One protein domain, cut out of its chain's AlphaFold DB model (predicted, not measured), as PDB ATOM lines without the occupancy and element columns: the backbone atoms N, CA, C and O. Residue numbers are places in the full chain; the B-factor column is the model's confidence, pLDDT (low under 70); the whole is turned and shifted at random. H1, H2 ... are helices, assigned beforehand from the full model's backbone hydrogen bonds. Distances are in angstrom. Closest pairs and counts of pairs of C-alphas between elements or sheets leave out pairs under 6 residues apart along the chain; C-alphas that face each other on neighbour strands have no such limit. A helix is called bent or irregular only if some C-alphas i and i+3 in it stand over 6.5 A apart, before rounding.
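What this domain is: This is residues 4 to 73 of the 73 residues of an uncharacterized protein of viral metagenome (UniProt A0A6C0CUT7). Five helices surround a middle with few contacts between them: H1 and H3 run side by side on one side, and the long, kinked H4 lies across the middle from them. Short H2 lies near the first half of H3, while H5 is set crosswise near the last residues of H3. The printed part has 70 residues, with helices H1 to H5 in chain order and no named strand, and its class is all helix. It is compact, with a radius of gyration of the C-alphas of 11.1 A and spans of 28 by 26 by 22 A.

Where its parts are: H1, residues 4 to 11, begins at C-alpha 4 (114.081, 133.112, 124.522) and is 10.8 A long. H2, residues 21 to 24, is 6.3 A long. H3, residues 27 to 37, is 15.2 A long. H4, residues 42 to 58, is 23.7 A long; it has a kink of 46 degrees near residue 52 and is irregular, with C-alphas 54 and 57 9.3 A apart. H5, residues 65 to 72, is 10.8 A long and ends at C-alpha 72 (131.859, 136.970, 138.680).

How they stand to each other: H1 and H3 touch, the C-alphas of Leu 5 and Val 34 being closest at 5.6 A; they run the same way at a shallow tilt of 33 degrees, only just short of steep. H2 and H3 are close but not clearly touching, the closest C-alphas being those of Val 22 and Gln 30, 6.9 A apart. H3 and H4 are close but not clearly touching, with Leu 37 and Lys 45 closest, their C-alphas 7.9 A apart. H3 and H5 only just touch, with 3 pairs of C-alphas within 8 A, the closest being Tyr 36 and Tyr 67 at 6.9 A. H1 and H4 are apart. Every O i to N i+4 pair is within hydrogen-bond range in H1, H3 and H5, and 11 of 13 are in H4; H2 is too short for such a pair, and its 1 pair of O i and N i+3 is not within range.

The domain as a whole: The C-alphas farthest apart are those of Lys 17 and Ser 73, at 30.2 A. The printed part has no cut, and no link is long. Mean pLDDT of the printed part is 88.2; residues 16 to 17 are under 70.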
ATOM      1  N   GLU A   4     113.106 134.132 124.133       92.00
ATOM      2  CA  GLU A   4     114.081 133.112 124.522       92.00
ATOM      3  C   GLU A   4     114.022 132.754 126.017       92.00
ATOM      4  O   GLU A   4     114.165 131.588 126.376       92.00
ATOM      5  N   LEU A   5     113.793 133.740 126.890       89.12
ATOM      6  CA  LEU A   5     113.658 133.503 128.324       89.12
ATOM      7  C   LEU A   5     112.340 132.796 128.640       89.12
ATOM      8  O   LEU A   5     112.326 131.872 129.447       89.12
ATOM      9  N   GLU A   6     111.251 133.191 127.981       88.94
ATOM     10  CA  GLU A   6     109.956 132.527 128.137       88.94
ATOM     11  C   GLU A   6     110.011 131.056 127.717       88.94
ATOM     12  O   GLU A   6     109.481 130.196 128.420       88.94
ATOM     13  N   ASP A   7     110.649 130.763 126.585       90.62
ATOM     14  CA  ASP A   7     110.782 129.397 126.083       90.62
ATOM     15  C   ASP A   7     111.660 128.549 127.019       90.62
ATOM     16  O   ASP A   7     111.276 127.433 127.368       90.62
ATOM     17  N   LEU A   8     112.764 129.107 127.530       90.12
ATOM     18  CA  LEU A   8     113.628 128.417 128.493       90.12
ATOM     19  C   LEU A   8     112.909 128.117 129.816       90.12
ATOM     20  O   LEU A   8     113.063 127.033 130.368       90.12
ATOM     21  N   LEU A   9     112.119 129.054 130.345       87.56
ATOM     22  CA  LEU A   9     111.374 128.837 131.592       87.56
ATOM     23  C   LEU A   9     110.295 127.756 131.431       87.56
ATOM     24  O   LEU A   9     110.117 126.940 132.335       87.56
ATOM     25  N   LYS A  10     109.649 127.677 130.260       87.06
ATOM     26  CA  LYS A  10     108.725 126.575 129.945       87.06
ATOM     27  C   LYS A  10     109.426 125.218 129.938       87.06
ATOM     28  O   LYS A  10     108.854 124.254 130.430       87.06
ATOM     29  N   GLU A  11     110.665 125.129 129.446       86.94
ATOM     30  CA  GLU A  11     111.452 123.883 129.527       86.94
ATOM     31  C   GLU A  11     111.747 123.451 130.974       86.94
ATOM     32  O   GLU A  11     112.077 122.291 131.225       86.94
ATOM     33  N   PHE A  12     111.673 124.379 131.929       83.06
ATOM     34  CA  PHE A  12     111.915 124.127 133.349       83.06
ATOM     35  C   PHE A  12     110.614 123.813 134.102       83.06
ATOM     36  O   PHE A  12     110.656 123.679 135.322       83.06
ATOM     37  N   ASP A  13     109.485 123.683 133.396       81.94
ATOM     38  CA  ASP A  13     108.147 123.516 133.981       81.94
ATOM     39  C   ASP A  13     107.756 124.693 134.900       81.94
ATOM     40  O   ASP A  13     107.010 124.551 135.863       81.94
ATOM     41  N   ILE A  14     108.302 125.882 134.621       79.56
ATOM     42  CA  ILE A  14     108.001 127.112 135.355       79.56
ATOM     43  C   ILE A  14     106.932 127.877 134.578       79.56
ATOM     44  O   ILE A  14     107.147 128.275 133.429       79.56
ATOM     45  N   GLU A  15     105.777 128.114 135.200       71.12
ATOM     46  CA  GLU A  15     104.721 128.904 134.575       71.12
ATOM     47  C   GLU A  15     105.087 130.397 134.565       71.12
ATOM     48  O   GLU A  15     105.775 130.914 135.447       71.12
ATOM     49  N   GLN A  16     104.579 131.141 133.578       65.94
ATOM     50  CA  GLN A  16     104.877 132.575 133.440       65.94
ATOM     51  C   GLN A  16     104.497 133.396 134.681       65.94
ATOM     52  O   GLN A  16     105.157 134.385 134.992       65.94
ATOM     53  N   LYS A  17     103.449 132.976 135.401       68.56
ATOM     54  CA  LYS A  17     103.003 133.617 136.647       68.56
ATOM     55  C   LYS A  17     104.055 133.530 137.753       68.56
ATOM     56  O   LYS A  17     104.151 134.434 138.576       68.56
ATOM     57  N   ASP A  18     104.853 132.464 137.758       71.81
ATOM     58  CA  ASP A  18     105.878 132.250 138.768       71.81
ATOM     59  C   ASP A  18     107.066 133.171 138.516       71.81
ATOM     60  O   ASP A  18     107.659 133.654 139.470       71.81
ATOM     61  N   PHE A  19     107.364 133.499 137.258       76.12
ATOM     62  CA  PHE A  19     108.463 134.386 136.869       76.12
ATOM     63  C   PHE A  19     107.983 135.761 136.379       76.12
ATOM     64  O   PHE A  19     108.488 136.327 135.410       76.12
ATOM     65  N   GLN A  20     106.975 136.340 137.037       74.44
ATOM     66  CA  GLN A  20     106.482 137.661 136.644       74.44
ATOM     67  C   GLN A  20     107.520 138.770 136.913       74.44
ATOM     68  O   GLN A  20     107.538 139.777 136.203       74.44
ATOM     69  N   GLU A  21     108.423 138.603 137.887       79.75
ATOM     70  CA  GLU A  21     109.364 139.664 138.278       79.75
ATOM     71  C   GLU A  21     110.388 139.997 137.184       79.75
ATOM     72  O   GLU A  21     110.732 141.164 136.993       79.75
ATOM     73  N   VAL A  22     110.810 139.000 136.402       82.69
ATOM     74  CA  VAL A  22     111.732 139.194 135.268       82.69
ATOM     75  C   VAL A  22     111.093 139.912 134.077       82.69
ATOM     76  O   VAL A  22     111.812 140.403 133.207       82.69
ATOM     77  N   SER A  23     109.760 140.020 134.018       83.06
ATOM     78  CA  SER A  23     109.069 140.689 132.904       83.06
ATOM     79  C   SER A  23     109.386 142.187 132.809       83.06
ATOM     80  O   SER A  23     109.332 142.747 131.714       83.06
ATOM     81  N   HIS A  24     109.762 142.805 133.934       86.12
ATOM     82  CA  HIS A  24     110.126 144.221 134.044       86.12
ATOM     83  C   HIS A  24     111.628 144.487 133.893       86.12
ATOM     84  O   HIS A  24     112.053 145.643 133.929       86.12
ATOM     85  N   TYR A  25     112.455 143.446 133.773       90.56
ATOM     86  CA  TYR A  25     113.898 143.620 133.639       90.56
ATOM     87  C   TYR A  25     114.258 144.134 132.250       90.56
ATOM     88  O   TYR A  25     113.544 143.892 131.277       90.56
ATOM     89  N   LYS A  26     115.397 144.816 132.141       93.56
ATOM     90  CA  LYS A  26     115.930 145.220 130.840       93.56
ATOM     91  C   LYS A  26     116.300 143.988 130.018       93.56
ATOM     92  O   LYS A  26     116.676 142.954 130.570       93.56
ATOM     93  N   ASP A  27     116.276 144.122 128.698       92.69
ATOM     94  CA  ASP A  27     116.636 143.034 127.785       92.69
ATOM     95  C   ASP A  27     118.044 142.476 128.050       92.69
ATOM     96  O   ASP A  27     118.264 141.276 127.896       92.69
ATOM     97  N   GLU A  28     118.994 143.316 128.478       93.25
ATOM     98  CA  GLU A  28     120.349 142.891 128.864       93.25
ATOM     99  C   GLU A  28     120.337 141.909 130.048       93.25
ATOM    100  O   GLU A  28     120.985 140.862 129.998       93.25
ATOM    101  N   ASP A  29     119.542 142.202 131.077       93.88
ATOM    102  CA  ASP A  29     119.434 141.385 132.281       93.88
ATOM    103  C   ASP A  29     118.709 140.080 131.967       93.88
ATOM    104  O   ASP A  29     119.132 139.013 132.405       93.88
ATOM    105  N   GLN A  30     117.655 140.142 131.148       93.50
ATOM    106  CA  GLN A  30     116.935 138.952 130.698       93.50
ATOM    107  C   GLN A  30     117.837 138.024 129.872       93.50
ATOM    108  O   GLN A  30     117.853 136.818 130.115       93.50
ATOM    109  N   LYS A  31     118.653 138.566 128.957       94.75
ATOM    110  CA  LYS A  31     119.653 137.785 128.205       94.75
ATOM    111  C   LYS A  31     120.705 137.168 129.126       94.75
ATOM    112  O   LYS A  31     121.072 136.010 128.958       94.75
ATOM    113  N   SER A  32     121.170 137.918 130.123       95.00
ATOM    114  CA  SER A  32     122.129 137.417 131.110       95.00
ATOM    115  C   SER A  32     121.536 136.274 131.949       95.00
ATOM    116  O   SER A  32     122.191 135.254 132.164       95.00
ATOM    117  N   ILE A  33     120.263 136.379 132.341       93.44
ATOM    118  CA  ILE A  33     119.522 135.299 133.006       93.44
ATOM    119  C   ILE A  33     119.416 134.062 132.112       93.44
ATOM    120  O   ILE A  33     119.660 132.956 132.587       93.44
ATOM    121  N   VAL A  34     119.095 134.226 130.825       94.38
ATOM    122  CA  VAL A  34     119.076 133.107 129.870       94.38
ATOM    123  C   VAL A  34     120.430 132.402 129.842       94.38
ATOM    124  O   VAL A  34     120.489 131.180 129.967       94.38
ATOM    125  N   CYS A  35     121.526 133.154 129.716       94.88
ATOM    126  CA  CYS A  35     122.877 132.594 129.713       94.88
ATOM    127  C   CYS A  35     123.189 131.814 130.995       94.88
ATOM    128  O   CYS A  35     123.787 130.741 130.917       94.88
ATOM    129  N   TYR A  36     122.762 132.326 132.149       95.06
ATOM    130  CA  TYR A  36     122.914 131.659 133.437       95.06
ATOM    131  C   TYR A  36     122.125 130.346 133.502       95.06
ATOM    132  O   TYR A  36     122.697 129.286 133.747       95.06
ATOM    133  N   LEU A  37     120.823 130.394 133.215       93.00
ATOM    134  CA  LEU A  37     119.936 129.233 133.304       93.00
ATOM    135  C   LEU A  37     120.293 128.150 132.277       93.00
ATOM    136  O   LEU A  37     120.177 126.962 132.572       93.00
ATOM    137  N   LYS A  38     120.811 128.516 131.098       93.88
ATOM    138  CA  LYS A  38     121.303 127.554 130.095       93.88
ATOM    139  C   LYS A  38     122.472 126.697 130.581       93.88
ATOM    140  O   LYS A  38     122.705 125.631 130.013       93.88
ATOM    141  N   LYS A  39     123.219 127.133 131.600       92.12
ATOM    142  CA  LYS A  39     124.303 126.330 132.189       92.12
ATOM    143  C   LYS A  39     123.788 125.217 133.094       92.12
ATOM    144  O   LYS A  39     124.559 124.316 133.403       92.12
ATOM    145  N   PHE A  40     122.521 125.265 133.504       93.62
ATOM    146  CA  PHE A  40     122.010 124.364 134.525       93.62
ATOM    147  C   PHE A  40     121.899 122.931 134.022       93.62
ATOM    148  O   PHE A  40     121.129 122.619 133.107       93.62
ATOM    149  N   GLY A  41     122.603 122.040 134.714       92.12
ATOM    150  CA  GLY A  41     122.350 120.612 134.648       92.12
ATOM    151  C   GLY A  41     121.040 120.217 135.347       92.12
ATOM    152  O   GLY A  41     120.393 121.029 136.014       92.12
ATOM    153  N   PRO A  42     120.634 118.936 135.264       90.25
ATOM    154  CA  PRO A  42     119.396 118.449 135.882       90.25
ATOM    155  C   PRO A  42     119.293 118.723 137.391       90.25
ATOM    156  O   PRO A  42     118.190 118.852 137.924       90.25
ATOM    157  N   ARG A  43     120.434 118.798 138.091       91.44
ATOM    158  CA  ARG A  43     120.492 119.086 139.529       91.44
ATOM    159  C   ARG A  43     120.242 120.563 139.809       91.44
ATOM    160  O   ARG A  43     119.379 120.865 140.630       91.44
ATOM    161  N   GLU A  44     120.932 121.469 139.114       92.56
ATOM    162  CA  GLU A  44     120.720 122.910 139.298       92.56
ATOM    163  C   GLU A  44     119.303 123.333 138.908       92.56
ATOM    164  O   GLU A  44     118.693 124.116 139.632       92.56
ATOM    165  N   LYS A  45     118.732 122.752 137.839       91.69
ATOM    166  CA  LYS A  45     117.331 122.999 137.456       91.69
ATOM    167  C   LYS A  45     116.369 122.690 138.605       91.69
ATOM    168  O   LYS A  45     115.556 123.534 138.969       91.69
ATOM    169  N   LYS A  46     116.504 121.517 139.239       91.00
ATOM    170  CA  LYS A  46     115.675 121.141 140.398       91.00
ATOM    171  C   LYS A  46     115.887 122.071 141.588       91.00
ATOM    172  O   LYS A  46     114.913 122.508 142.189       91.00
ATOM    173  N   ALA A  47     117.138 122.384 141.923       91.00
ATOM    174  CA  ALA A  47     117.449 123.279 143.036       91.00
ATOM    175  C   ALA A  47     116.851 124.679 142.828       91.00
ATOM    176  O   ALA A  47     116.304 125.267 143.757       91.00
ATOM    177  N   PHE A  48     116.904 125.185 141.597       90.19
ATOM    178  CA  PHE A  48     116.317 126.460 141.215       90.19
ATOM    179  C   PHE A  48     114.796 126.475 141.352       90.19
ATOM    180  O   PHE A  48     114.259 127.403 141.953       90.19
ATOM    181  N   ILE A  49     114.114 125.433 140.866       89.38
ATOM    182  CA  ILE A  49     112.659 125.292 141.012       89.38
ATOM    183  C   ILE A  49     112.277 125.243 142.496       89.38
ATOM    184  O   ILE A  49     111.390 125.979 142.916       89.38
ATOM    185  N   ILE A  50     112.990 124.458 143.313       89.69
ATOM    186  CA  ILE A  50     112.745 124.371 144.762       89.69
ATOM    187  C   ILE A  50     112.943 125.735 145.431       89.69
ATOM    188  O   ILE A  50     112.088 126.177 146.194       89.69
ATOM    189  N   ALA A  51     114.047 126.428 145.137       88.38
ATOM    190  CA  ALA A  51     114.322 127.750 145.696       88.38
ATOM    191  C   ALA A  51     113.248 128.767 145.292       88.38
ATOM    192  O   ALA A  51     112.799 129.554 146.126       88.38
ATOM    193  N   LYS A  52     112.801 128.726 144.032       86.81
ATOM    194  CA  LYS A  52     111.731 129.587 143.541       86.81
ATOM    195  C   LYS A  52     110.404 129.293 144.236       86.81
ATOM    196  O   LYS A  52     109.769 130.226 144.710       86.81
ATOM    197  N   GLN A  53     110.006 128.026 144.337       87.25
ATOM    198  CA  GLN A  53     108.779 127.620 145.028       87.25
ATOM    199  C   GLN A  53     108.806 128.007 146.510       87.25
ATOM    200  O   GLN A  53     107.804 128.469 147.044       87.25
ATOM    201  N   HIS A  54     109.959 127.861 147.165       88.62
ATOM    202  CA  HIS A  54     110.114 128.184 148.579       88.62
ATOM    203  C   HIS A  54     110.064 129.693 148.854       88.62
ATOM    204  O   HIS A  54     109.484 130.125 149.846       88.62
ATOM    205  N   LEU A  55     110.668 130.502 147.981       87.25
ATOM    206  CA  LEU A  55     110.751 131.955 148.151       87.25
ATOM    207  C   LEU A  55     109.579 132.706 147.499       87.25
ATOM    208  O   LEU A  55     109.344 133.871 147.824       87.25
ATOM    209  N   GLY A  56     108.837 132.068 146.591       84.44
ATOM    210  CA  GLY A  56     107.665 132.626 145.922       84.44
ATOM    211  C   GLY A  56     107.947 133.989 145.287       84.44
ATOM    212  O   GLY A  56     108.876 134.147 144.489       84.44
ATOM    213  N   THR A  57     107.158 134.993 145.669       83.56
ATOM    214  CA  THR A  57     107.283 136.389 145.211       83.56
ATOM    215  C   THR A  57     108.500 137.123 145.777       83.56
ATOM    216  O   THR A  57     108.871 138.173 145.263       83.56
ATOM    217  N   SER A  58     109.145 136.578 146.814       86.19
ATOM    218  CA  SER A  58     110.383 137.133 147.379       86.19
ATOM    219  C   SER A  58     111.631 136.678 146.619       86.19
ATOM    220  O   SER A  58     112.727 137.182 146.867       86.19
ATOM    221  N   PHE A  59     111.496 135.719 145.699       87.94
ATOM    222  CA  PHE A  59     112.607 135.274 144.873       87.94
ATOM    223  C   PHE A  59     113.046 136.380 143.905       87.94
ATOM    224  O   PHE A  59     112.234 136.934 143.173       87.94
ATOM    225  N   HIS A  60     114.347 136.668 143.852       89.94
ATOM    226  CA  HIS A  60     114.900 137.649 142.920       89.94
ATOM    227  C   HIS A  60     116.199 137.126 142.313       89.94
ATOM    228  O   HIS A  60     117.266 137.205 142.926       89.94
ATOM    229  N   ILE A  61     116.135 136.630 141.076       91.06
ATOM    230  CA  ILE A  61     117.257 135.923 140.441       91.06
ATOM    231  C   ILE A  61     118.538 136.762 140.372       91.06
ATOM    232  O   ILE A  61     119.592 136.269 140.763       91.06
ATOM    233  N   LEU A  62     118.449 138.052 140.020       91.94
ATOM    234  CA  LEU A  62     119.630 138.930 139.938       91.94
ATOM    235  C   LEU A  62     120.298 139.190 141.301       91.94
ATOM    236  O   LEU A  62     121.444 139.624 141.357       91.94
ATOM    237  N   ARG A  63     119.585 138.948 142.409       90.50
ATOM    238  CA  ARG A  63     120.096 139.093 143.781       90.50
ATOM    239  C   ARG A  63     120.470 137.750 144.402       90.50
ATOM    240  O   ARG A  63     121.019 137.729 145.498       90.50
ATOM    241  N   SER A  64     120.193 136.638 143.722       90.56
ATOM    242  CA  SER A  64     120.539 135.310 144.217       90.56
ATOM    243  C   SER A  64     122.056 135.125 144.264       90.56
ATOM    244  O   SER A  64     122.788 135.647 143.418       90.56
ATOM    245  N   THR A  65     122.535 134.370 145.253       91.06
ATOM    246  CA  THR A  65     123.964 134.063 145.400       91.06
ATOM    247  C   THR A  65     124.503 133.386 144.145       91.06
ATOM    248  O   THR A  65     125.468 133.872 143.569       91.06
ATOM    249  N   GLY A  66     123.818 132.348 143.649       91.56
ATOM    250  CA  GLY A  66     124.264 131.595 142.474       91.56
ATOM    251  C   GLY A  66     124.427 132.456 141.217       91.56
ATOM    252  O   GLY A  66     125.438 132.346 140.531       91.56
ATOM    253  N   TYR A  67     123.491 133.375 140.949       94.25
ATOM    254  CA  TYR A  67     123.612 134.282 139.803       94.25
ATOM    255  C   TYR A  67     124.785 135.257 139.961       94.25
ATOM    256  O   TYR A  67     125.525 135.499 139.010       94.25
ATOM    257  N   ASN A  68     124.975 135.810 141.162       94.44
ATOM    258  CA  ASN A  68     126.065 136.747 141.430       94.44
ATOM    259  C   ASN A  68     127.444 136.081 141.397       94.44
ATOM    260  O   ASN A  68     128.402 136.717 140.966       94.44
ATOM    261  N   GLU A  69     127.560 134.829 141.838       93.69
ATOM    262  CA  GLU A  69     128.806 134.063 141.719       93.69
ATOM    263  C   GLU A  69     129.102 133.692 140.268       93.69
ATOM    264  O   GLU A  69     130.222 133.895 139.800       93.69
ATOM    265  N   TRP A  70     128.087 133.256 139.520       94.38
ATOM    266  CA  TRP A  70     128.228 133.004 138.089       94.38
ATOM    267  C   TRP A  70     128.656 134.258 137.319       94.38
ATOM    268  O   TRP A  70     129.560 134.186 136.498       94.38
ATOM    269  N   LYS A  71     128.067 135.423 137.617       92.50
ATOM    270  CA  LYS A  71     128.409 136.692 136.954       92.50
ATOM    271  C   LYS A  71     129.846 137.159 137.235       92.50
ATOM    272  O   LYS A  71     130.370 137.982 136.491       92.50
ATOM    273  N   LYS A  72     130.460 136.685 138.323       91.19
ATOM    274  CA  LYS A  72     131.859 136.970 138.680       91.19
ATOM    275  C   LYS A  72     132.856 135.974 138.073       91.19
ATOM    276  O   LYS A  72     134.053 136.237 138.164       91.19
ATOM    277  N   SER A  73     132.372 134.844 137.553       74.50
ATOM    278  CA  SER A  73     133.188 133.747 137.011       74.50
ATOM    279  C   SER A  73     133.555 133.945 135.544       74.50
ATOM    280  O   SER A  73     132.885 134.750 134.858       74.50
TER     281      SER A  73